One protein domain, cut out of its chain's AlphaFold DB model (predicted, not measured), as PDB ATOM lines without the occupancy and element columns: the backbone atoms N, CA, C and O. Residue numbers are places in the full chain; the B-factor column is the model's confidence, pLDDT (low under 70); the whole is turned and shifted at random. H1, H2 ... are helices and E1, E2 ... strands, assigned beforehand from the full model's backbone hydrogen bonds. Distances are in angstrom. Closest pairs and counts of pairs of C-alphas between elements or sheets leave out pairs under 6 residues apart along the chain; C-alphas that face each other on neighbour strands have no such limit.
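What this domain is: This is residues 6 to 142 of the 143 residues of an uncharacterized protein of marine sediment metagenome (UniProt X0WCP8). A wall of three strands, E1, E3 and E2, has helices H2 and H6 over one face and no named element over the other. H4 packs on H2 and, like H5, lies farther out from the sheet; H3 packs on H6, and the small hairpin of E4 and E5 sits beside H1 at one end of the long axis. The printed part has 137 residues, with six named helices followed along the chain by five named strands; the class is mixed, helices and strands. The larger sheet, in the order E1, E3, E2, is mixed, and E4 and E5 are antiparallel. The whole is compact, with a radius of gyration of the C-alphas of 14.8 A, and its outline is elongated, spanning 46 by 30 by 23 A.

How they stand to each other: Inner strand E3, residues 119 to 127, is parallel to E1, residues 96 to 104, with N 100 and O 122 2.8 A apart, within hydrogen-bond range. E3 forms an antiparallel hairpin with E2, residues 110 to 115, where N 112 and O 123 are 2.9 A apart. H6, residues 75 to 90, runs along the strands over E3 and E2 at a height over the sheet of 9.3 A, making two layers, helix over sheet; its closest C-alphas to E2 are those of Gln 77 and Thr 111, 6.0 A. On the same face H2, residues 20 to 29, lies over E1 at a height of 7.0 A, closest at the C-alphas of Thr 22 and Phe 99, 4.9 A. H3, residues 34 to 41, touches residues 82 to 89 of H6 alone, closest at the C-alphas of Ala 40 and Arg 82, 5.7 A, at a steep tilt of 46 degrees. H4, residues 51 to 59, touches H2, closest at the C-alphas of Ala 24 and Leu 57, 6.1 A, at a steep tilt of 65 degrees. H5, residues 64 to 71, only just touches H4, with 3 pairs of C-alphas within 8 A, closest at Lys 54 and Ile 67, 6.9 A. H1, residues 7 to 16, only grazes the larger sheet, with residues 13 to 16. The hairpin of E4, residues 131 to 135, and E5, residues 138 to 141, has N 132 and O 140 3.0 A apart; the closest C-alphas of H1 and E5 are those of Trp 7 and Asp 138, 5.8 A. In H1 to H6 every O i to N i+4 pair is within hydrogen-bond range.

Where its parts are: E3 is 25.6 A long, E1 25.3 A, H6 22.5 A and E2 16.2 A. H1 begins at C-alpha 7 (-34.772, -27.693, 27.779), and E5 ends at C-alpha 141 (-40.609, -36.715, 23.948).

The domain as a whole: The C-alphas farthest apart, of Gly 92 and Ala 136, are 47.3 A apart. The printed part has no cut and no long link. Residues 43 to 45 have pLDDT under 70.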
ATOM      1  N   THR A   6     -35.736 -30.778  31.510       93.06
ATOM      2  CA  THR A   6     -35.480 -29.367  31.176       93.06
ATOM      3  C   THR A   6     -34.985 -29.182  29.738       93.06
ATOM      4  O   THR A   6     -34.236 -30.018  29.216       93.06
ATOM      5  N   TRP A   7     -35.287 -28.038  29.116       92.12
ATOM      6  CA  TRP A   7     -34.772 -27.693  27.779       92.12
ATOM      7  C   TRP A   7     -33.243 -27.773  27.670       92.12
ATOM      8  O   TRP A   7     -32.707 -28.197  26.643       92.12
ATOM      9  N   ALA A   8     -32.520 -27.405  28.731       93.31
ATOM     10  CA  ALA A   8     -31.065 -27.530  28.788       93.31
ATOM     11  C   ALA A   8     -30.615 -29.000  28.700       93.31
ATOM     12  O   ALA A   8     -29.710 -29.336  27.930       93.31
ATOM     13  N   THR A   9     -31.286 -29.889  29.439       93.44
ATOM     14  CA  THR A   9     -31.020 -31.335  29.418       93.44
ATOM     15  C   THR A   9     -31.347 -31.933  28.054       93.44
ATOM     16  O   THR A   9     -30.528 -32.664  27.493       93.44
ATOM     17  N   PHE A  10     -32.498 -31.571  27.483       94.19
ATOM     18  CA  PHE A  10     -32.909 -31.989  26.147       94.19
ATOM     19  C   PHE A  10     -31.904 -31.555  25.077       94.19
ATOM     20  O   PHE A  10     -31.448 -32.377  24.286       94.19
ATOM     21  N   ASN A  11     -31.480 -30.288  25.079       94.31
ATOM     22  CA  ASN A  11     -30.519 -29.778  24.102       94.31
ATOM     23  C   ASN A  11     -29.147 -30.447  24.225       94.31
ATOM     24  O   ASN A  11     -28.508 -30.736  23.211       94.31
ATOM     25  N   LYS A  12     -28.696 -30.739  25.450       95.75
ATOM     26  CA  LYS A  12     -27.469 -31.511  25.675       95.75
ATOM     27  C   LYS A  12     -27.595 -32.925  25.114       95.75
ATOM     28  O   LYS A  12     -26.696 -33.386  24.409       95.75
ATOM     29  N   ALA A  13     -28.708 -33.597  25.386       95.25
ATOM     30  CA  ALA A  13     -28.976 -34.926  24.857       95.25
ATOM     31  C   ALA A  13     -29.083 -34.930  23.326       95.25
ATOM     32  O   ALA A  13     -28.513 -35.807  22.692       95.25
ATOM     33  N   ARG A  14     -29.707 -33.915  22.719       94.81
ATOM     34  CA  ARG A  14     -29.794 -33.756  21.258       94.81
ATOM     35  C   ARG A  14     -28.419 -33.637  20.604       94.81
ATOM     36  O   ARG A  14     -28.203 -34.205  19.542       94.81
ATOM     37  N   LYS A  15     -27.492 -32.909  21.234       95.00
ATOM     38  CA  LYS A  15     -26.125 -32.721  20.722       95.00
ATOM     39  C   LYS A  15     -25.235 -33.949  20.922       95.00
ATOM     40  O   LYS A  15     -24.421 -34.255  20.065       95.00
ATOM     41  N   THR A  16     -25.362 -34.622  22.063       95.56
ATOM     42  CA  THR A  16     -24.455 -35.720  22.453       95.56
ATOM     43  C   THR A  16     -24.987 -37.106  22.099       95.56
ATOM     44  O   THR A  16     -24.238 -38.075  22.078       95.56
ATOM     45  N   GLY A  17     -26.291 -37.215  21.871       95.00
ATOM     46  CA  GLY A  17     -27.020 -38.470  21.785       95.00
ATOM     47  C   GLY A  17     -27.112 -39.237  23.102       95.00
ATOM     48  O   GLY A  17     -27.430 -40.424  23.095       95.00
ATOM     49  N   ILE A  18     -26.820 -38.586  24.232       95.12
ATOM     50  CA  ILE A  18     -26.759 -39.220  25.548       95.12
ATOM     51  C   ILE A  18     -27.863 -38.662  26.448       95.12
ATOM     52  O   ILE A  18     -27.878 -37.478  26.788       95.12
ATOM     53  N   THR A  19     -28.760 -39.541  26.889       94.06
ATOM     54  CA  THR A  19     -29.807 -39.258  27.879       94.06
ATOM     55  C   THR A  19     -29.467 -39.938  29.208       94.06
ATOM     56  O   THR A  19     -28.559 -40.767  29.284       94.06
ATOM     57  N   LYS A  20     -30.196 -39.620  30.283       93.62
ATOM     58  CA  LYS A  20     -30.083 -40.383  31.538       93.62
ATOM     59  C   LYS A  20     -30.410 -41.863  31.319       93.62
ATOM     60  O   LYS A  20     -29.661 -42.721  31.772       93.62
ATOM     61  N   THR A  21     -31.460 -42.157  30.548       92.12
ATOM     62  CA  THR A  21     -31.843 -43.524  30.169       92.12
ATOM     63  C   THR A  21     -30.728 -44.255  29.436       92.12
ATOM     64  O   THR A  21     -30.406 -45.378  29.814       92.12
ATOM     65  N   THR A  22     -30.102 -43.638  28.426       94.06
ATOM     66  CA  THR A  22     -29.028 -44.313  27.687       94.06
ATOM     67  C   THR A  22     -27.818 -44.567  28.582       94.06
ATOM     68  O   THR A  22     -27.318 -45.684  28.595       94.06
ATOM     69  N   LYS A  23     -27.411 -43.596  29.412       94.25
ATOM     70  CA  LYS A  23     -26.326 -43.792  30.391       94.25
ATOM     71  C   LYS A  23     -26.617 -44.918  31.378       94.25
ATOM     72  O   LYS A  23     -25.732 -45.710  31.679       94.25
ATOM     73  N   ALA A  24     -27.839 -44.975  31.901       92.62
ATOM     74  CA  ALA A  24     -28.227 -45.994  32.864       92.62
ATOM     75  C   ALA A  24     -28.213 -47.393  32.238       92.62
ATOM     76  O   ALA A  24     -27.709 -48.323  32.859       92.62
ATOM     77  N   LEU A  25     -28.706 -47.532  31.002       90.75
ATOM     78  CA  LEU A  25     -28.651 -48.791  30.257       90.75
ATOM     79  C   LEU A  25     -27.205 -49.206  29.954       90.75
ATOM     80  O   LEU A  25     -26.839 -50.348  30.210       90.75
ATOM     81  N   GLU A  26     -26.350 -48.287  29.502       91.44
ATOM     82  CA  GLU A  26     -24.921 -48.569  29.302       91.44
ATOM     83  C   GLU A  26     -24.257 -49.058  30.589       91.44
ATOM     84  O   GLU A  26     -23.638 -50.119  30.606       91.44
ATOM     85  N   ALA A  27     -24.437 -48.334  31.695       90.25
ATOM     86  CA  ALA A  27     -23.859 -48.696  32.985       90.25
ATOM     87  C   ALA A  27     -24.419 -50.011  33.550       90.25
ATOM     88  O   ALA A  27     -23.747 -50.683  34.334       90.25
ATOM     89  N   LEU A  28     -25.656 -50.362  33.196       88.12
ATOM     90  CA  LEU A  28     -26.293 -51.612  33.590       88.12
ATOM     91  C   LEU A  28     -25.668 -52.812  32.863       88.12
ATOM     92  O   LEU A  28     -25.438 -53.849  33.485       88.12
ATOM     93  N   TYR A  29     -25.369 -52.661  31.571       85.12
ATOM     94  CA  TYR A  29     -24.874 -53.747  30.719       85.12
ATOM     95  C   TYR A  29     -23.352 -53.773  30.538       85.12
ATOM     96  O   TYR A  29     -22.830 -54.781  30.065       85.12
ATOM     97  N   TRP A  30     -22.628 -52.735  30.974       82.25
ATOM     98  CA  TRP A  30     -21.166 -52.636  30.875       82.25
ATOM     99  C   TRP A  30     -20.432 -53.879  31.396       82.25
ATOM    100  O   TRP A  30     -19.532 -54.396  30.743       82.25
ATOM    101  N   GLY A  31     -20.843 -54.393  32.559       72.94
ATOM    102  CA  GLY A  31     -20.222 -55.559  33.195       72.94
ATOM    103  C   GLY A  31     -20.831 -56.908  32.814       72.94
ATOM    104  O   GLY A  31     -20.460 -57.906  33.421       72.94
ATOM    105  N   LYS A  32     -21.802 -56.945  31.885       77.44
ATOM    106  CA  LYS A  32     -22.559 -58.153  31.497       77.44
ATOM    107  C   LYS A  32     -22.937 -59.056  32.692       77.44
ATOM    108  O   LYS A  32     -22.612 -60.243  32.690       77.44
ATOM    109  N   PRO A  33     -23.591 -58.526  33.741       80.25
ATOM    110  CA  PRO A  33     -23.869 -59.319  34.935       80.25
ATOM    111  C   PRO A  33     -24.758 -60.518  34.577       80.25
ATOM    112  O   PRO A  33     -25.822 -60.344  33.982       80.25
ATOM    113  N   ALA A  34     -24.331 -61.729  34.956       79.00
ATOM    114  CA  ALA A  34     -24.932 -62.993  34.511       79.00
ATOM    115  C   ALA A  34     -26.462 -63.046  34.688       79.00
ATOM    116  O   ALA A  34     -27.174 -63.465  33.781       79.00
ATOM    117  N   GLY A  35     -26.988 -62.522  35.801       81.12
ATOM    118  CA  GLY A  35     -28.436 -62.457  36.033       81.12
ATOM    119  C   GLY A  35     -29.198 -61.619  34.996       81.12
ATOM    120  O   GLY A  35     -30.300 -61.990  34.600       81.12
ATOM    121  N   LEU A  36     -28.615 -60.523  34.495       79.31
ATOM    122  CA  LEU A  36     -29.230 -59.724  33.428       79.31
ATOM    123  C   LEU A  36     -29.093 -60.386  32.056       79.31
ATOM    124  O   LEU A  36     -29.988 -60.223  31.229       79.31
ATOM    125  N   VAL A  37     -28.017 -61.147  31.830       76.38
ATOM    126  CA  VAL A  37     -27.845 -61.963  30.616       76.38
ATOM    127  C   VAL A  37     -28.968 -62.991  30.528       76.38
ATOM    128  O   VAL A  37     -29.671 -63.056  29.520       76.38
ATOM    129  N   THR A  38     -29.197 -63.737  31.613       82.75
ATOM    130  CA  THR A  38     -30.278 -64.724  31.697       82.75
ATOM    131  C   THR A  38     -31.643 -64.078  31.474       82.75
ATOM    132  O   THR A  38     -32.429 -64.583  30.677       82.75
ATOM    133  N   LEU A  39     -31.919 -62.937  32.117       81.69
ATOM    134  CA  LEU A  39     -33.192 -62.226  31.959       81.69
ATOM    135  C   LEU A  39     -33.411 -61.717  30.529       81.69
ATOM    136  O   LEU A  39     -34.509 -61.853  30.001       81.69
ATOM    137  N   ALA A  40     -32.388 -61.167  29.870       77.81
ATOM    138  CA  ALA A  40     -32.503 -60.741  28.474       77.81
ATOM    139  C   ALA A  40     -32.723 -61.930  27.519       77.81
ATOM    140  O   ALA A  40     -33.392 -61.787  26.493       77.81
ATOM    141  N   GLY A  41     -32.189 -63.107  27.860       78.94
ATOM    142  CA  GLY A  41     -32.402 -64.350  27.121       78.94
ATOM    143  C   GLY A  41     -33.842 -64.870  27.172       78.94
ATOM    144  O   GLY A  41     -34.251 -65.599  26.271       78.94
ATOM    145  N   GLN A  42     -34.635 -64.473  28.171       80.19
ATOM    146  CA  GLN A  42     -36.033 -64.888  28.294       80.19
ATOM    147  C   GLN A  42     -36.922 -64.206  27.247       80.19
ATOM    148  O   GLN A  42     -36.814 -63.004  26.985       80.19
ATOM    149  N   THR A  43     -37.870 -64.960  26.689       65.75
ATOM    150  CA  THR A  43     -38.959 -64.411  25.871       65.75
ATOM    151  C   THR A  43     -39.714 -63.356  26.684       65.75
ATOM    152  O   THR A  43     -40.111 -63.620  27.813       65.75
ATOM    153  N   ASN A  44     -39.907 -62.153  26.129       68.50
ATOM    154  CA  ASN A  44     -40.484 -60.986  26.821       68.50
ATOM    155  C   ASN A  44     -39.652 -60.413  27.991       68.50
ATOM    156  O   ASN A  44     -40.141 -59.520  28.684       68.50
ATOM    157  N   GLY A  45     -38.390 -60.818  28.179       64.06
ATOM    158  CA  GLY A  45     -37.533 -60.362  29.288       64.06
ATOM    159  C   GLY A  45     -37.312 -58.843  29.373       64.06
ATOM    160  O   GLY A  45     -36.904 -58.330  30.411       64.06
ATOM    161  N   PHE A  46     -37.631 -58.104  28.305       70.69
ATOM    162  CA  PHE A  46     -37.606 -56.639  28.269       70.69
ATOM    163  C   PHE A  46     -38.996 -55.994  28.093       70.69
ATOM    164  O   PHE A  46     -39.116 -54.774  28.154       70.69
ATOM    165  N   ARG A  47     -40.063 -56.785  27.900       72.88
ATOM    166  CA  ARG A  47     -41.425 -56.289  27.625       72.88
ATOM    167  C   ARG A  47     -42.046 -55.622  28.852       72.88
ATOM    168  O   ARG A  47     -42.481 -54.473  28.757       72.88
ATOM    169  N   ASP A  48     -41.989 -56.302  29.996       73.56
ATOM    170  CA  ASP A  48     -42.598 -55.849  31.258       73.56
ATOM    171  C   ASP A  48     -41.607 -55.160  32.214       73.56
ATOM    172  O   ASP A  48     -41.991 -54.704  33.298       73.56
ATOM    173  N   LEU A  49     -40.334 -55.060  31.801       78.62
ATOM    174  CA  LEU A  49     -39.178 -54.710  32.635       78.62
ATOM    175  C   LEU A  49     -39.216 -55.469  33.981       78.62
ATOM    176  O   LEU A  49     -39.819 -54.980  34.943       78.62
ATOM    177  N   PRO A  50     -38.581 -56.646  34.102       82.62
ATOM    178  CA  PRO A  50     -38.548 -57.403  35.353       82.62
ATOM    179  C   PRO A  50     -38.139 -56.532  36.548       82.62
ATOM    180  O   PRO A  50     -37.319 -55.622  36.401       82.62
ATOM    181  N   ASN A  51     -38.683 -56.796  37.742       84.94
ATOM    182  CA  ASN A  51     -38.400 -55.965  38.924       84.94
ATOM    183  C   ASN A  51     -36.899 -55.845  39.214       84.94
ATOM    184  O   ASN A  51     -36.440 -54.753  39.523       84.94
ATOM    185  N   ALA A  52     -36.123 -56.910  39.002       82.12
ATOM    186  CA  ALA A  52     -34.667 -56.864  39.120       82.12
ATOM    187  C   ALA A  52     -34.022 -55.815  38.189       82.12
ATOM    188  O   ALA A  52     -33.143 -55.069  38.615       82.12
ATOM    189  N   VAL A  53     -34.493 -55.702  36.941       84.00
ATOM    190  CA  VAL A  53     -34.017 -54.697  35.973       84.00
ATOM    191  C   VAL A  53     -34.426 -53.294  36.414       84.00
ATOM    192  O   VAL A  53     -33.614 -52.375  36.348       84.00
ATOM    193  N   LYS A  54     -35.656 -53.124  36.918       88.62
ATOM    194  CA  LYS A  54     -36.127 -51.838  37.458       88.62
ATOM    195  C   LYS A  54     -35.250 -51.377  38.620       88.62
ATOM    196  O   LYS A  54     -34.722 -50.274  38.560       88.62
ATOM    197  N   THR A  55     -35.045 -52.230  39.623       88.00
ATOM    198  CA  THR A  55     -34.198 -51.930  40.785       88.00
ATOM    199  C   THR A  55     -32.770 -51.606  40.360       88.00
ATOM    200  O   THR A  55     -32.181 -50.644  40.848       88.00
ATOM    201  N   ALA A  56     -32.216 -52.354  39.404       88.31
ATOM    202  CA  ALA A  56     -30.874 -52.088  38.907       88.31
ATOM    203  C   ALA A  56     -30.782 -50.733  38.180       88.31
ATOM    204  O   ALA A  56     -29.845 -49.979  38.422       88.31
ATOM    205  N   LEU A  57     -31.776 -50.375  37.358       90.19
ATOM    206  CA  LEU A  57     -31.864 -49.063  36.706       90.19
ATOM    207  C   LEU A  57     -32.049 -47.912  37.709       90.19
ATOM    208  O   LEU A  57     -31.436 -46.857  37.537       90.19
ATOM    209  N   GLN A  58     -32.830 -48.117  38.774       92.56
ATOM    210  CA  GLN A  58     -32.939 -47.163  39.887       92.56
ATOM    211  C   GLN A  58     -31.590 -46.973  40.579       92.56
ATOM    212  O   GLN A  58     -31.166 -45.841  40.800       92.56
ATOM    213  N   GLY A  59     -30.860 -48.065  40.823       91.44
ATOM    214  CA  GLY A  59     -29.488 -48.028  41.334       91.44
ATOM    215  C   GLY A  59     -28.492 -47.331  40.395       91.44
ATOM    216  O   GLY A  59     -27.429 -46.909  40.841       91.44
ATOM    217  N   LYS A  60     -28.828 -47.164  39.106       92.31
ATOM    218  CA  LYS A  60     -28.078 -46.340  38.136       92.31
ATOM    219  C   LYS A  60     -28.603 -44.903  38.010       92.31
ATOM    220  O   LYS A  60     -28.146 -44.163  37.141       92.31
ATOM    221  N   GLY A  61     -29.526 -44.494  38.880       91.31
ATOM    222  CA  GLY A  61     -30.014 -43.121  38.982       91.31
ATOM    223  C   GLY A  61     -31.235 -42.794  38.123       91.31
ATOM    224  O   GLY A  61     -31.535 -41.609  37.968       91.31
ATOM    225  N   LEU A  62     -31.941 -43.791  37.566       92.81
ATOM    226  CA  LEU A  62     -33.239 -43.538  36.933       92.81
ATOM    227  C   LEU A  62     -34.349 -43.373  37.970       92.81
ATOM    228  O   LEU A  62     -34.558 -44.215  38.843       92.81
ATOM    229  N   SER A  63     -35.111 -42.302  37.809       92.25
ATOM    230  CA  SER A  63     -36.361 -42.060  38.518       92.25
ATOM    231  C   SER A  63     -37.472 -43.015  38.066       92.25
ATOM    232  O   SER A  63     -37.418 -43.631  36.997       92.25
ATOM    233  N   ALA A  64     -38.542 -43.095  38.863       89.69
ATOM    234  CA  ALA A  64     -39.734 -43.861  38.503       89.69
ATOM    235  C   ALA A  64     -40.359 -43.392  37.175       89.69
ATOM    236  O   ALA A  64     -40.796 -44.230  36.389       89.69
ATOM    237  N   LEU A  65     -40.341 -42.082  36.891       89.25
ATOM    238  CA  LEU A  65     -40.841 -41.511  35.633       89.25
ATOM    239  C   LEU A  65     -40.016 -41.963  34.423       89.25
ATOM    240  O   LEU A  65     -40.573 -42.293  33.379       89.25
ATOM    241  N   GLU A  66     -38.691 -42.024  34.557       90.19
ATOM    242  CA  GLU A  66     -37.812 -42.513  33.489       90.19
ATOM    243  C   GLU A  66     -38.033 -44.000  33.215       90.19
ATOM    244  O   GLU A  66     -38.065 -44.420  32.060       90.19
ATOM    245  N   ILE A  67     -38.230 -44.795  34.265       90.56
ATOM    246  CA  ILE A  67     -38.518 -46.226  34.135       90.56
ATOM    247  C   ILE A  67     -39.895 -46.448  33.509       90.56
ATOM    248  O   ILE A  67     -40.036 -47.305  32.639       90.56
ATOM    249  N   ASP A  68     -40.901 -45.674  33.912       88.94
ATOM    250  CA  ASP A  68     -42.232 -45.723  33.308       88.94
ATOM    251  C   ASP A  68     -42.197 -45.342  31.823       88.94
ATOM    252  O   ASP A  68     -42.825 -45.987  30.985       88.94
ATOM    253  N   HIS A  69     -41.369 -44.364  31.463       87.88
ATOM    254  CA  HIS A  69     -41.153 -44.002  30.071       87.88
ATOM    255  C   HIS A  69     -40.532 -45.149  29.249       87.88
ATOM    256  O   HIS A  69     -40.970 -45.388  28.127       87.88
ATOM    257  N   ILE A  70     -39.585 -45.918  29.806       88.19
ATOM    258  CA  ILE A  70     -39.056 -47.132  29.147       88.19
ATOM    259  C   ILE A  70     -40.158 -48.187  28.969       88.19
ATOM    260  O   ILE A  70     -40.244 -48.836  27.927       88.19
ATOM    261  N   LYS A  71     -41.047 -48.358  29.958       86.31
ATOM    262  CA  LYS A  71     -42.183 -49.289  29.831       86.31
ATOM    263  C   LYS A  71     -43.140 -48.903  28.711       86.31
ATOM    264  O   LYS A  71     -43.785 -49.791  28.164       86.31
ATOM    265  N   LYS A  72     -43.240 -47.623  28.368       88.19
ATOM    266  CA  LYS A  72     -44.097 -47.146  27.278       88.19
ATOM    267  C   LYS A  72     -43.487 -47.351  25.892       88.19
ATOM    268  O   LYS A  72     -44.190 -47.178  24.906       88.19
ATOM    269  N   TRP A  73     -42.219 -47.768  25.794       87.75
ATOM    270  CA  TRP A  73     -41.614 -48.071  24.497       87.75
ATOM    271  C   TRP A  73     -42.411 -49.138  23.736       87.75
ATOM    272  O   TRP A  73     -42.861 -50.116  24.353       87.75
ATOM    273  N   PRO A  74     -42.533 -49.008  22.403       87.50
ATOM    274  CA  PRO A  74     -43.172 -50.020  21.576       87.50
ATOM    275  C   PRO A  74     -42.567 -51.412  21.802       87.50
ATOM    276  O   PRO A  74     -41.350 -51.568  21.928       87.50
ATOM    277  N   ASN A  75     -43.409 -52.449  21.813       86.69
ATOM    278  CA  ASN A  75     -42.949 -53.821  22.069       86.69
ATOM    279  C   ASN A  75     -41.919 -54.301  21.034       86.69
ATOM    280  O   ASN A  75     -40.987 -55.005  21.411       86.69
ATOM    281  N   GLY A  76     -42.048 -53.882  19.768       85.75
ATOM    282  CA  GLY A  76     -41.052 -54.168  18.729       85.75
ATOM    283  C   GLY A  76     -39.675 -53.600  19.082       85.75
ATOM    284  O   GLY A  76     -38.703 -54.340  19.135       85.75
ATOM    285  N   GLN A  77     -39.615 -52.324  19.475       87.56
ATOM    286  CA  GLN A  77     -38.379 -51.675  19.921       87.56
ATOM    287  C   GLN A  77     -37.762 -52.365  21.146       87.56
ATOM    288  O   GLN A  77     -36.551 -52.557  21.206       87.56
ATOM    289  N   LYS A  78     -38.575 -52.761  22.130       87.38
ATOM    290  CA  LYS A  78     -38.076 -53.510  23.295       87.38
ATOM    291  C   LYS A  78     -37.476 -54.858  22.895       87.38
ATOM    292  O   LYS A  78     -36.473 -55.269  23.472       87.38
ATOM    293  N   GLU A  79     -38.076 -55.532  21.919       87.12
ATOM    294  CA  GLU A  79     -37.579 -56.805  21.404       87.12
ATOM    295  C   GLU A  79     -36.280 -56.637  20.604       87.12
ATOM    296  O   GLU A  79     -35.358 -57.436  20.775       87.12
ATOM    297  N   ASP A  80     -36.150 -55.571  19.812       88.31
ATOM    298  CA  ASP A  80     -34.907 -55.244  19.102       88.31
ATOM    299  C   ASP A  80     -33.758 -54.978  20.084       88.31
ATOM    300  O   ASP A  80     -32.663 -55.526  19.934       88.31
ATOM    301  N   VAL A  81     -34.024 -54.215  21.153       88.62
ATOM    302  CA  VAL A  81     -33.061 -53.990  22.244       88.62
ATOM    303  C   VAL A  81     -32.673 -55.308  22.907       88.62
ATOM    304  O   VAL A  81     -31.487 -55.561  23.121       88.62
ATOM    305  N   ARG A  82     -33.651 -56.166  23.215       88.00
ATOM    306  CA  ARG A  82     -33.409 -57.468  23.845       88.00
ATOM    307  C   ARG A  82     -32.495 -58.341  22.983       88.00
ATOM    308  O   ARG A  82     -31.506 -58.861  23.492       88.00
ATOM    309  N   LYS A  83     -32.790 -58.476  21.688       87.06
ATOM    310  CA  LYS A  83     -31.979 -59.263  20.744       87.06
ATOM    311  C   LYS A  83     -30.559 -58.714  20.623       87.06
ATOM    312  O   LYS A  83     -29.607 -59.487  20.692       87.06
ATOM    313  N   ALA A  84     -30.418 -57.395  20.497       88.38
ATOM    314  CA  ALA A  84     -29.120 -56.733  20.420       88.38
ATOM    315  C   ALA A  84     -28.275 -56.973  21.679       88.38
ATOM    316  O   ALA A  84     -27.092 -57.295  21.584       88.38
ATOM    317  N   LEU A  85     -28.901 -56.874  22.854       87.38
ATOM    318  CA  LEU A  85     -28.266 -57.157  24.133       87.38
ATOM    319  C   LEU A  85     -27.817 -58.611  24.232       87.38
ATOM    320  O   LEU A  85     -26.667 -58.857  24.582       87.38
ATOM    321  N   VAL A  86     -28.694 -59.570  23.922       86.81
ATOM    322  CA  VAL A  86     -28.346 -60.999  23.959       86.81
ATOM    323  C   VAL A  86     -27.159 -61.273  23.046       86.81
ATOM    324  O   VAL A  86     -26.177 -61.844  23.513       86.81
ATOM    325  N   ASN A  87     -27.208 -60.793  21.799       86.56
ATOM    326  CA  ASN A  87     -26.122 -60.970  20.842       86.56
ATOM    327  C   ASN A  87     -24.796 -60.447  21.417       86.56
ATOM    328  O   ASN A  87     -23.877 -61.230  21.645       86.56
ATOM    329  N   ALA A  88     -24.751 -59.168  21.800       85.69
ATOM    330  CA  ALA A  88     -23.557 -58.534  22.353       85.69
ATOM    331  C   ALA A  88     -23.035 -59.210  23.633       85.69
ATOM    332  O   ALA A  88     -21.827 -59.269  23.877       85.69
ATOM    333  N   MET A  89     -23.927 -59.731  24.479       82.88
ATOM    334  CA  MET A  89     -23.536 -60.447  25.692       82.88
ATOM    335  C   MET A  89     -22.925 -61.819  25.383       82.88
ATOM    336  O   MET A  89     -22.045 -62.250  26.123       82.88
ATOM    337  N   THR A  90     -23.316 -62.452  24.273       83.44
ATOM    338  CA  THR A  90     -22.789 -63.751  23.819       83.44
ATOM    339  C   THR A  90     -21.581 -63.669  22.878       83.44
ATOM    340  O   THR A  90     -20.855 -64.650  22.766       83.44
ATOM    341  N   SER A  91     -21.307 -62.517  22.249       81.94
ATOM    342  CA  SER A  91     -20.215 -62.348  21.266       81.94
ATOM    343  C   SER A  91     -18.790 -62.431  21.840       81.94
ATOM    344  O   SER A  91     -17.830 -62.422  21.078       81.94
ATOM    345  N   GLY A  92     -18.630 -62.526  23.166       74.25
ATOM    346  CA  GLY A  92     -17.335 -62.735  23.820       74.25
ATOM    347  C   GLY A  92     -16.980 -61.701  24.897       74.25
ATOM    348  O   GLY A  92     -17.716 -60.726  25.130       74.25
ATOM    349  N   PRO A  93     -15.860 -61.919  25.611       72.19
ATOM    350  CA  PRO A  93     -15.364 -60.986  26.616       72.19
ATOM    351  C   PRO A  93     -14.934 -59.671  25.946       72.19
ATOM    352  O   PRO A  93     -14.250 -59.676  24.931       72.19
ATOM    353  N   GLY A  94     -15.354 -58.532  26.503       76.44
ATOM    354  CA  GLY A  94     -14.973 -57.201  26.005       76.44
ATOM    355  C   GLY A  94     -15.910 -56.566  24.970       76.44
ATOM    356  O   GLY A  94     -15.762 -55.380  24.697       76.44
ATOM    357  N   HIS A  95     -16.911 -57.288  24.445       86.81
ATOM    358  CA  HIS A  95     -17.894 -56.678  23.534       86.81
ATOM    359  C   HIS A  95     -18.802 -55.698  24.287       86.81
ATOM    360  O   HIS A  95     -19.592 -56.123  25.134       86.81
ATOM    361  N   ALA A  96     -18.694 -54.404  23.996       87.44
ATOM    362  CA  ALA A  96     -19.435 -53.354  24.690       87.44
ATOM    363  C   ALA A  96     -20.802 -53.084  24.043       87.44
ATOM    364  O   ALA A  96     -21.003 -53.311  22.849       87.44
ATOM    365  N   VAL A  97     -21.745 -52.558  24.830       90.19
ATOM    366  CA  VAL A  97     -23.043 -52.089  24.328       90.19
ATOM    367  C   VAL A  97     -23.182 -50.609  24.635       90.19
ATOM    368  O   VAL A  97     -23.113 -50.207  25.796       90.19
ATOM    369  N   LEU A  98     -23.395 -49.811  23.594       93.00
ATOM    370  CA  LEU A  98     -23.659 -48.384  23.705       93.00
ATOM    371  C   LEU A  98     -25.109 -48.088  23.352       93.00
ATOM    372  O   LEU A  98     -25.667 -48.640  22.406       93.00
ATOM    373  N   PHE A  99     -25.701 -47.165  24.096       94.81
ATOM    374  CA  PHE A  99     -27.048 -46.678  23.867       94.81
ATOM    375  C   PHE A  99     -26.985 -45.212  23.463       94.81
ATOM    376  O   PHE A  99     -26.355 -44.374  24.117       94.81
ATOM    377  N   ARG A 100     -27.658 -44.876  22.371       96.19
ATOM    378  CA  ARG A 100     -27.715 -43.516  21.843       96.19
ATOM    379  C   ARG A 100     -29.152 -43.124  21.564       96.19
ATOM    380  O   ARG A 100     -30.025 -43.966  21.376       96.19
ATOM    381  N   TRP A 101     -29.386 -41.826  21.536       95.62
ATOM    382  CA  TRP A 101     -30.665 -41.243  21.174       95.62
ATOM    383  C   TRP A 101     -30.463 -40.131  20.153       95.62
ATOM    384  O   TRP A 101     -29.509 -39.366  20.254       95.62
ATOM    385  N   LYS A 102     -31.351 -40.031  19.169       96.25
ATOM    386  CA  LYS A 102     -31.337 -38.979  18.155       96.25
ATOM    387  C   LYS A 102     -32.758 -38.551  17.816       96.25
ATOM    388  O   LYS A 102     -33.713 -39.306  17.993       96.25
ATOM    389  N   LEU A 103     -32.871 -37.335  17.295       95.50
ATOM    390  CA  LEU A 103     -34.086 -36.866  16.642       95.50
ATOM    391  C   LEU A 103     -33.972 -37.071  15.134       95.50
ATOM    392  O   LEU A 103     -32.867 -37.036  14.591       95.50
ATOM    393  N   HIS A 104     -35.106 -37.278  14.477       95.12
ATOM    394  CA  HIS A 104     -35.194 -37.365  13.022       95.12
ATOM    395  C   HIS A 104     -36.518 -36.781  12.515       95.12
ATOM    396  O   HIS A 104     -37.453 -36.567  13.289       95.12
ATOM    397  N   ASP A 105     -36.599 -36.563  11.205       94.62
ATOM    398  CA  ASP A 105     -37.737 -35.906  10.543       94.62
ATOM    399  C   ASP A 105     -38.853 -36.882  10.123       94.62
ATOM    400  O   ASP A 105     -39.789 -36.514   9.419       94.62
ATOM    401  N   GLY A 106     -38.759 -38.147  10.539       91.69
ATOM    402  CA  GLY A 106     -39.795 -39.143  10.278       91.69
ATOM    403  C   GLY A 106     -41.024 -38.967  11.173       91.69
ATOM    404  O   GLY A 106     -41.126 -38.037  11.970       91.69
ATOM    405  N   THR A 107     -41.970 -39.898  11.061       89.12
ATOM    406  CA  THR A 107     -43.253 -39.844  11.788       89.12
ATOM    407  C   THR A 107     -43.402 -40.903  12.879       89.12
ATOM    408  O   THR A 107     -44.369 -40.864  13.637       89.12
ATOM    409  N   ARG A 108     -42.467 -41.854  12.971       88.81
ATOM    410  CA  ARG A 108     -42.502 -42.993  13.901       88.81
ATOM    411  C   ARG A 108     -41.142 -43.199  14.542       88.81
ATOM    412  O   ARG A 108     -40.133 -42.895  13.913       88.81
ATOM    413  N   GLU A 109     -41.131 -43.762  15.744       90.31
ATOM    414  CA  GLU A 109     -39.923 -44.250  16.400       90.31
ATOM    415  C   GLU A 109     -39.218 -45.290  15.545       90.31
ATOM    416  O   GLU A 109     -39.844 -46.189  14.979       90.31
ATOM    417  N   ILE A 110     -37.893 -45.205  15.526       91.69
ATOM    418  CA  ILE A 110     -37.042 -46.203  14.889       91.69
ATOM    419  C   ILE A 110     -35.963 -46.601  15.886       91.69
ATOM    420  O   ILE A 110     -35.375 -45.758  16.562       91.69
ATOM    421  N   THR A 111     -35.677 -47.893  15.976       93.25
ATOM    422  CA  THR A 111     -34.497 -48.393  16.682       93.25
ATOM    423  C   THR A 111     -33.552 -48.979  15.654       93.25
ATOM    424  O   THR A 111     -33.935 -49.848  14.881       93.25
ATOM    425  N   VAL A 112     -32.323 -48.473  15.625       94.62
ATOM    426  CA  VAL A 112     -31.268 -48.989  14.752       94.62
ATOM    427  C   VAL A 112     -30.223 -49.659  15.621       94.62
ATOM    428  O   VAL A 112     -29.727 -49.055  16.575       94.62
ATOM    429  N   VAL A 113     -29.896 -50.899  15.282       94.50
ATOM    430  CA  VAL A 113     -28.860 -51.688  15.943       94.50
ATOM    431  C   VAL A 113     -27.709 -51.856  14.966       94.50
ATOM    432  O   VAL A 113     -27.868 -52.489  13.927       94.50
ATOM    433  N   ASP A 114     -26.558 -51.297  15.312       94.25
ATOM    434  CA  ASP A 114     -25.306 -51.487  14.585       94.25
ATOM    435  C   ASP A 114     -24.399 -52.399  15.413       94.25
ATOM    436  O   ASP A 114     -24.132 -52.109  16.581       94.25
ATOM    437  N   THR A 115     -23.981 -53.532  14.853       90.69
ATOM    438  CA  THR A 115     -23.145 -54.520  15.546       90.69
ATOM    439  C   THR A 115     -21.851 -54.721  14.776       90.69
ATOM    440  O   THR A 115     -21.837 -55.350  13.722       90.69
ATOM    441  N   GLY A 116     -20.762 -54.203  15.338       87.69
ATOM    442  CA  GLY A 116     -19.399 -54.487  14.907       87.69
ATOM    443  C   GLY A 116     -18.769 -55.626  15.713       87.69
ATOM    444  O   GLY A 116     -19.420 -56.263  16.537       87.69
ATOM    445  N   ALA A 117     -17.469 -55.846  15.504       85.12
ATOM    446  CA  ALA A 117     -16.740 -56.973  16.094       85.12
ATOM    447  C   ALA A 117     -16.683 -56.965  17.633       85.12
ATOM    448  O   ALA A 117     -16.762 -58.022  18.240       85.12
ATOM    449  N   ASN A 118     -16.551 -55.786  18.254       88.75
ATOM    450  CA  ASN A 118     -16.408 -55.632  19.712       88.75
ATOM    451  C   ASN A 118     -17.394 -54.613  20.305       88.75
ATOM    452  O   ASN A 118     -17.251 -54.190  21.455       88.75
ATOM    453  N   LEU A 119     -18.349 -54.135  19.510       91.25
ATOM    454  CA  LEU A 119     -19.240 -53.060  19.914       91.25
ATOM    455  C   LEU A 119     -20.596 -53.199  19.237       91.25
ATOM    456  O   LEU A 119     -20.681 -53.275  18.015       91.25
ATOM    457  N   THR A 120     -21.655 -53.136  20.037       92.81
ATOM    458  CA  THR A 120     -23.025 -52.962  19.555       92.81
ATOM    459  C   THR A 120     -23.528 -51.588  19.969       92.81
ATOM    460  O   THR A 120     -23.556 -51.263  21.154       92.81
ATOM    461  N   THR A 121     -23.947 -50.775  19.004       95.06
ATOM    462  CA  THR A 121     -24.588 -49.483  19.252       95.06
ATOM    463  C   THR A 121     -26.077 -49.583  18.950       95.06
ATOM    464  O   THR A 121     -26.483 -49.849  17.823       95.06
ATOM    465  N   ILE A 122     -26.900 -49.326  19.960       94.75
ATOM    466  CA  ILE A 122     -28.356 -49.259  19.855       94.75
ATOM    467  C   ILE A 122     -28.747 -47.784  19.852       94.75
ATOM    468  O   ILE A 122     -28.576 -47.087  20.854       94.75
ATOM    469  N   THR A 123     -29.265 -47.292  18.730       96.00
ATOM    470  CA  THR A 123     -29.702 -45.898  18.593       96.00
ATOM    471  C   THR A 123     -31.218 -45.812  18.514       96.00
ATOM    472  O   THR A 123     -31.831 -46.335  17.586       96.00
ATOM    473  N   PHE A 124     -31.809 -45.098  19.469       94.19
ATOM    474  CA  PHE A 124     -33.220 -44.736  19.473       94.19
ATOM    475  C   PHE A 124     -33.428 -43.436  18.705       94.19
ATOM    476  O   PHE A 124     -32.889 -42.394  19.082       94.19
ATOM    477  N   TYR A 125     -34.229 -43.482  17.656       93.94
ATOM    478  CA  TYR A 125     -34.643 -42.321  16.892       93.94
ATOM    479  C   TYR A 125     -36.072 -41.961  17.280       93.94
ATOM    480  O   TYR A 125     -36.989 -42.761  17.101       93.94
ATOM    481  N   SER A 126     -36.246 -40.763  17.832       93.94
ATOM    482  CA  SER A 126     -37.565 -40.194  18.111       93.94
ATOM    483  C   SER A 126     -37.891 -39.120  17.073       93.94
ATOM    484  O   SER A 126     -37.023 -38.299  16.766       93.94
ATOM    485  N   PRO A 127     -39.115 -39.072  16.539       94.75
ATOM    486  CA  PRO A 127     -39.466 -38.060  15.558       94.75
ATOM    487  C   PRO A 127     -39.594 -36.680  16.217       94.75
ATOM    488  O   PRO A 127     -40.091 -36.559  17.342       94.75
ATOM    489  N   TRP A 128     -39.205 -35.614  15.509       94.88
ATOM    490  CA  TRP A 128     -39.411 -34.234  15.981       94.88
ATOM    491  C   TRP A 128     -40.878 -33.936  16.305       94.88
ATOM    492  O   TRP A 128     -41.172 -33.191  17.240       94.88
ATOM    493  N   SER A 129     -41.802 -34.574  15.585       93.94
ATOM    494  CA  SER A 129     -43.244 -34.434  15.785       93.94
ATOM    495  C   SER A 129     -43.735 -34.892  17.163       93.94
ATOM    496  O   SER A 129     -44.843 -34.505  17.538       93.94
ATOM    497  N   LYS A 130     -42.936 -35.656  17.926       92.44
ATOM    498  CA  LYS A 130     -43.240 -36.118  19.293       92.44
ATOM    499  C   LYS A 130     -42.579 -35.288  20.399       92.44
ATOM    500  O   LYS A 130     -42.768 -35.581  21.575       92.44
ATOM    501  N   VAL A 131     -41.830 -34.242  20.048       93.38
ATOM    502  CA  VAL A 131     -41.303 -33.277  21.021       93.38
ATOM    503  C   VAL A 131     -42.424 -32.313  21.414       93.38
ATOM    504  O   VAL A 131     -43.070 -31.709  20.550       93.38
ATOM    505  N   ARG A 132     -42.682 -32.173  22.717       92.44
ATOM    506  CA  ARG A 132     -43.741 -31.303  23.247       92.44
ATOM    507  C   ARG A 132     -43.225 -30.474  24.424       92.44
ATOM    508  O   ARG A 132     -42.675 -31.061  25.357       92.44
ATOM    509  N   PRO A 133     -43.409 -29.141  24.427       90.25
ATOM    510  CA  PRO A 133     -43.263 -28.373  25.656       90.25
ATOM    511  C   PRO A 133     -44.351 -28.811  26.643       90.25
ATOM    512  O   PRO A 133     -45.519 -28.911  26.275       90.25
ATOM    513  N   VAL A 134     -43.965 -29.084  27.886       87.38
ATOM    514  CA  VAL A 134     -44.905 -29.426  28.969       87.38
ATOM    515  C   VAL A 134     -45.188 -28.189  29.821       87.38
ATOM    516  O   VAL A 134     -46.325 -27.935  30.209       87.38
ATOM    517  N   ARG A 135     -44.140 -27.406  30.098       86.50
ATOM    518  CA  ARG A 135     -44.167 -26.121  30.811       86.50
ATOM    519  C   ARG A 135     -43.157 -25.175  30.165       86.50
ATOM    520  O   ARG A 135     -42.455 -25.566  29.234       86.50
ATOM    521  N   ALA A 136     -43.070 -23.943  30.664       84.56
ATOM    522  CA  ALA A 136     -42.146 -22.934  30.143       84.56
ATOM    523  C   ALA A 136     -40.684 -23.429  30.063       84.56
ATOM    524  O   ALA A 136     -39.957 -23.068  29.141       84.56
ATOM    525  N   ASP A 137     -40.266 -24.293  30.987       88.12
ATOM    526  CA  ASP A 137     -38.897 -24.783  31.148       88.12
ATOM    527  C   ASP A 137     -38.718 -26.291  30.874       88.12
ATOM    528  O   ASP A 137     -37.593 -26.799  30.934       88.12
ATOM    529  N   ASP A 138     -39.796 -26.997  30.520       89.31
ATOM    530  CA  ASP A 138     -39.860 -28.460  30.451       89.31
ATOM    531  C   ASP A 138     -40.315 -28.970  29.077       89.31
ATOM    532  O   ASP A 138     -41.219 -28.416  28.448       89.31
ATOM    533  N   VAL A 139     -39.711 -30.072  28.638       91.56
ATOM    534  CA  VAL A 139     -39.994 -30.765  27.387       91.56
ATOM    535  C   VAL A 139     -40.136 -32.270  27.618       91.56
ATOM    536  O   VAL A 139     -39.365 -32.897  28.340       91.56
ATOM    537  N   THR A 140     -41.105 -32.878  26.942       92.25
ATOM    538  CA  THR A 140     -41.254 -34.333  26.836       92.25
ATOM    539  C   THR A 140     -40.993 -34.777  25.400       92.25
ATOM    540  O   THR A 140     -41.134 -34.002  24.449       92.25
ATOM    541  N   VAL A 141     -40.598 -36.039  25.246       89.94
ATOM    542  CA  VAL A 141     -40.609 -36.715  23.948       89.94
ATOM    543  C   VAL A 141     -41.444 -37.960  24.119       89.94
ATOM    544  O   VAL A 141     -40.983 -38.908  24.765       89.94
ATOM    545  N   ASP A 142     -42.656 -37.910  23.580       86.06
ATOM    546  CA  ASP A 142     -43.622 -38.993  23.685       86.06
ATOM    547  C   ASP A 142     -43.108 -40.240  22.955       86.06
ATOM    548  O   ASP A 142     -42.261 -40.151  22.063       86.06
TER     549      ASP A 142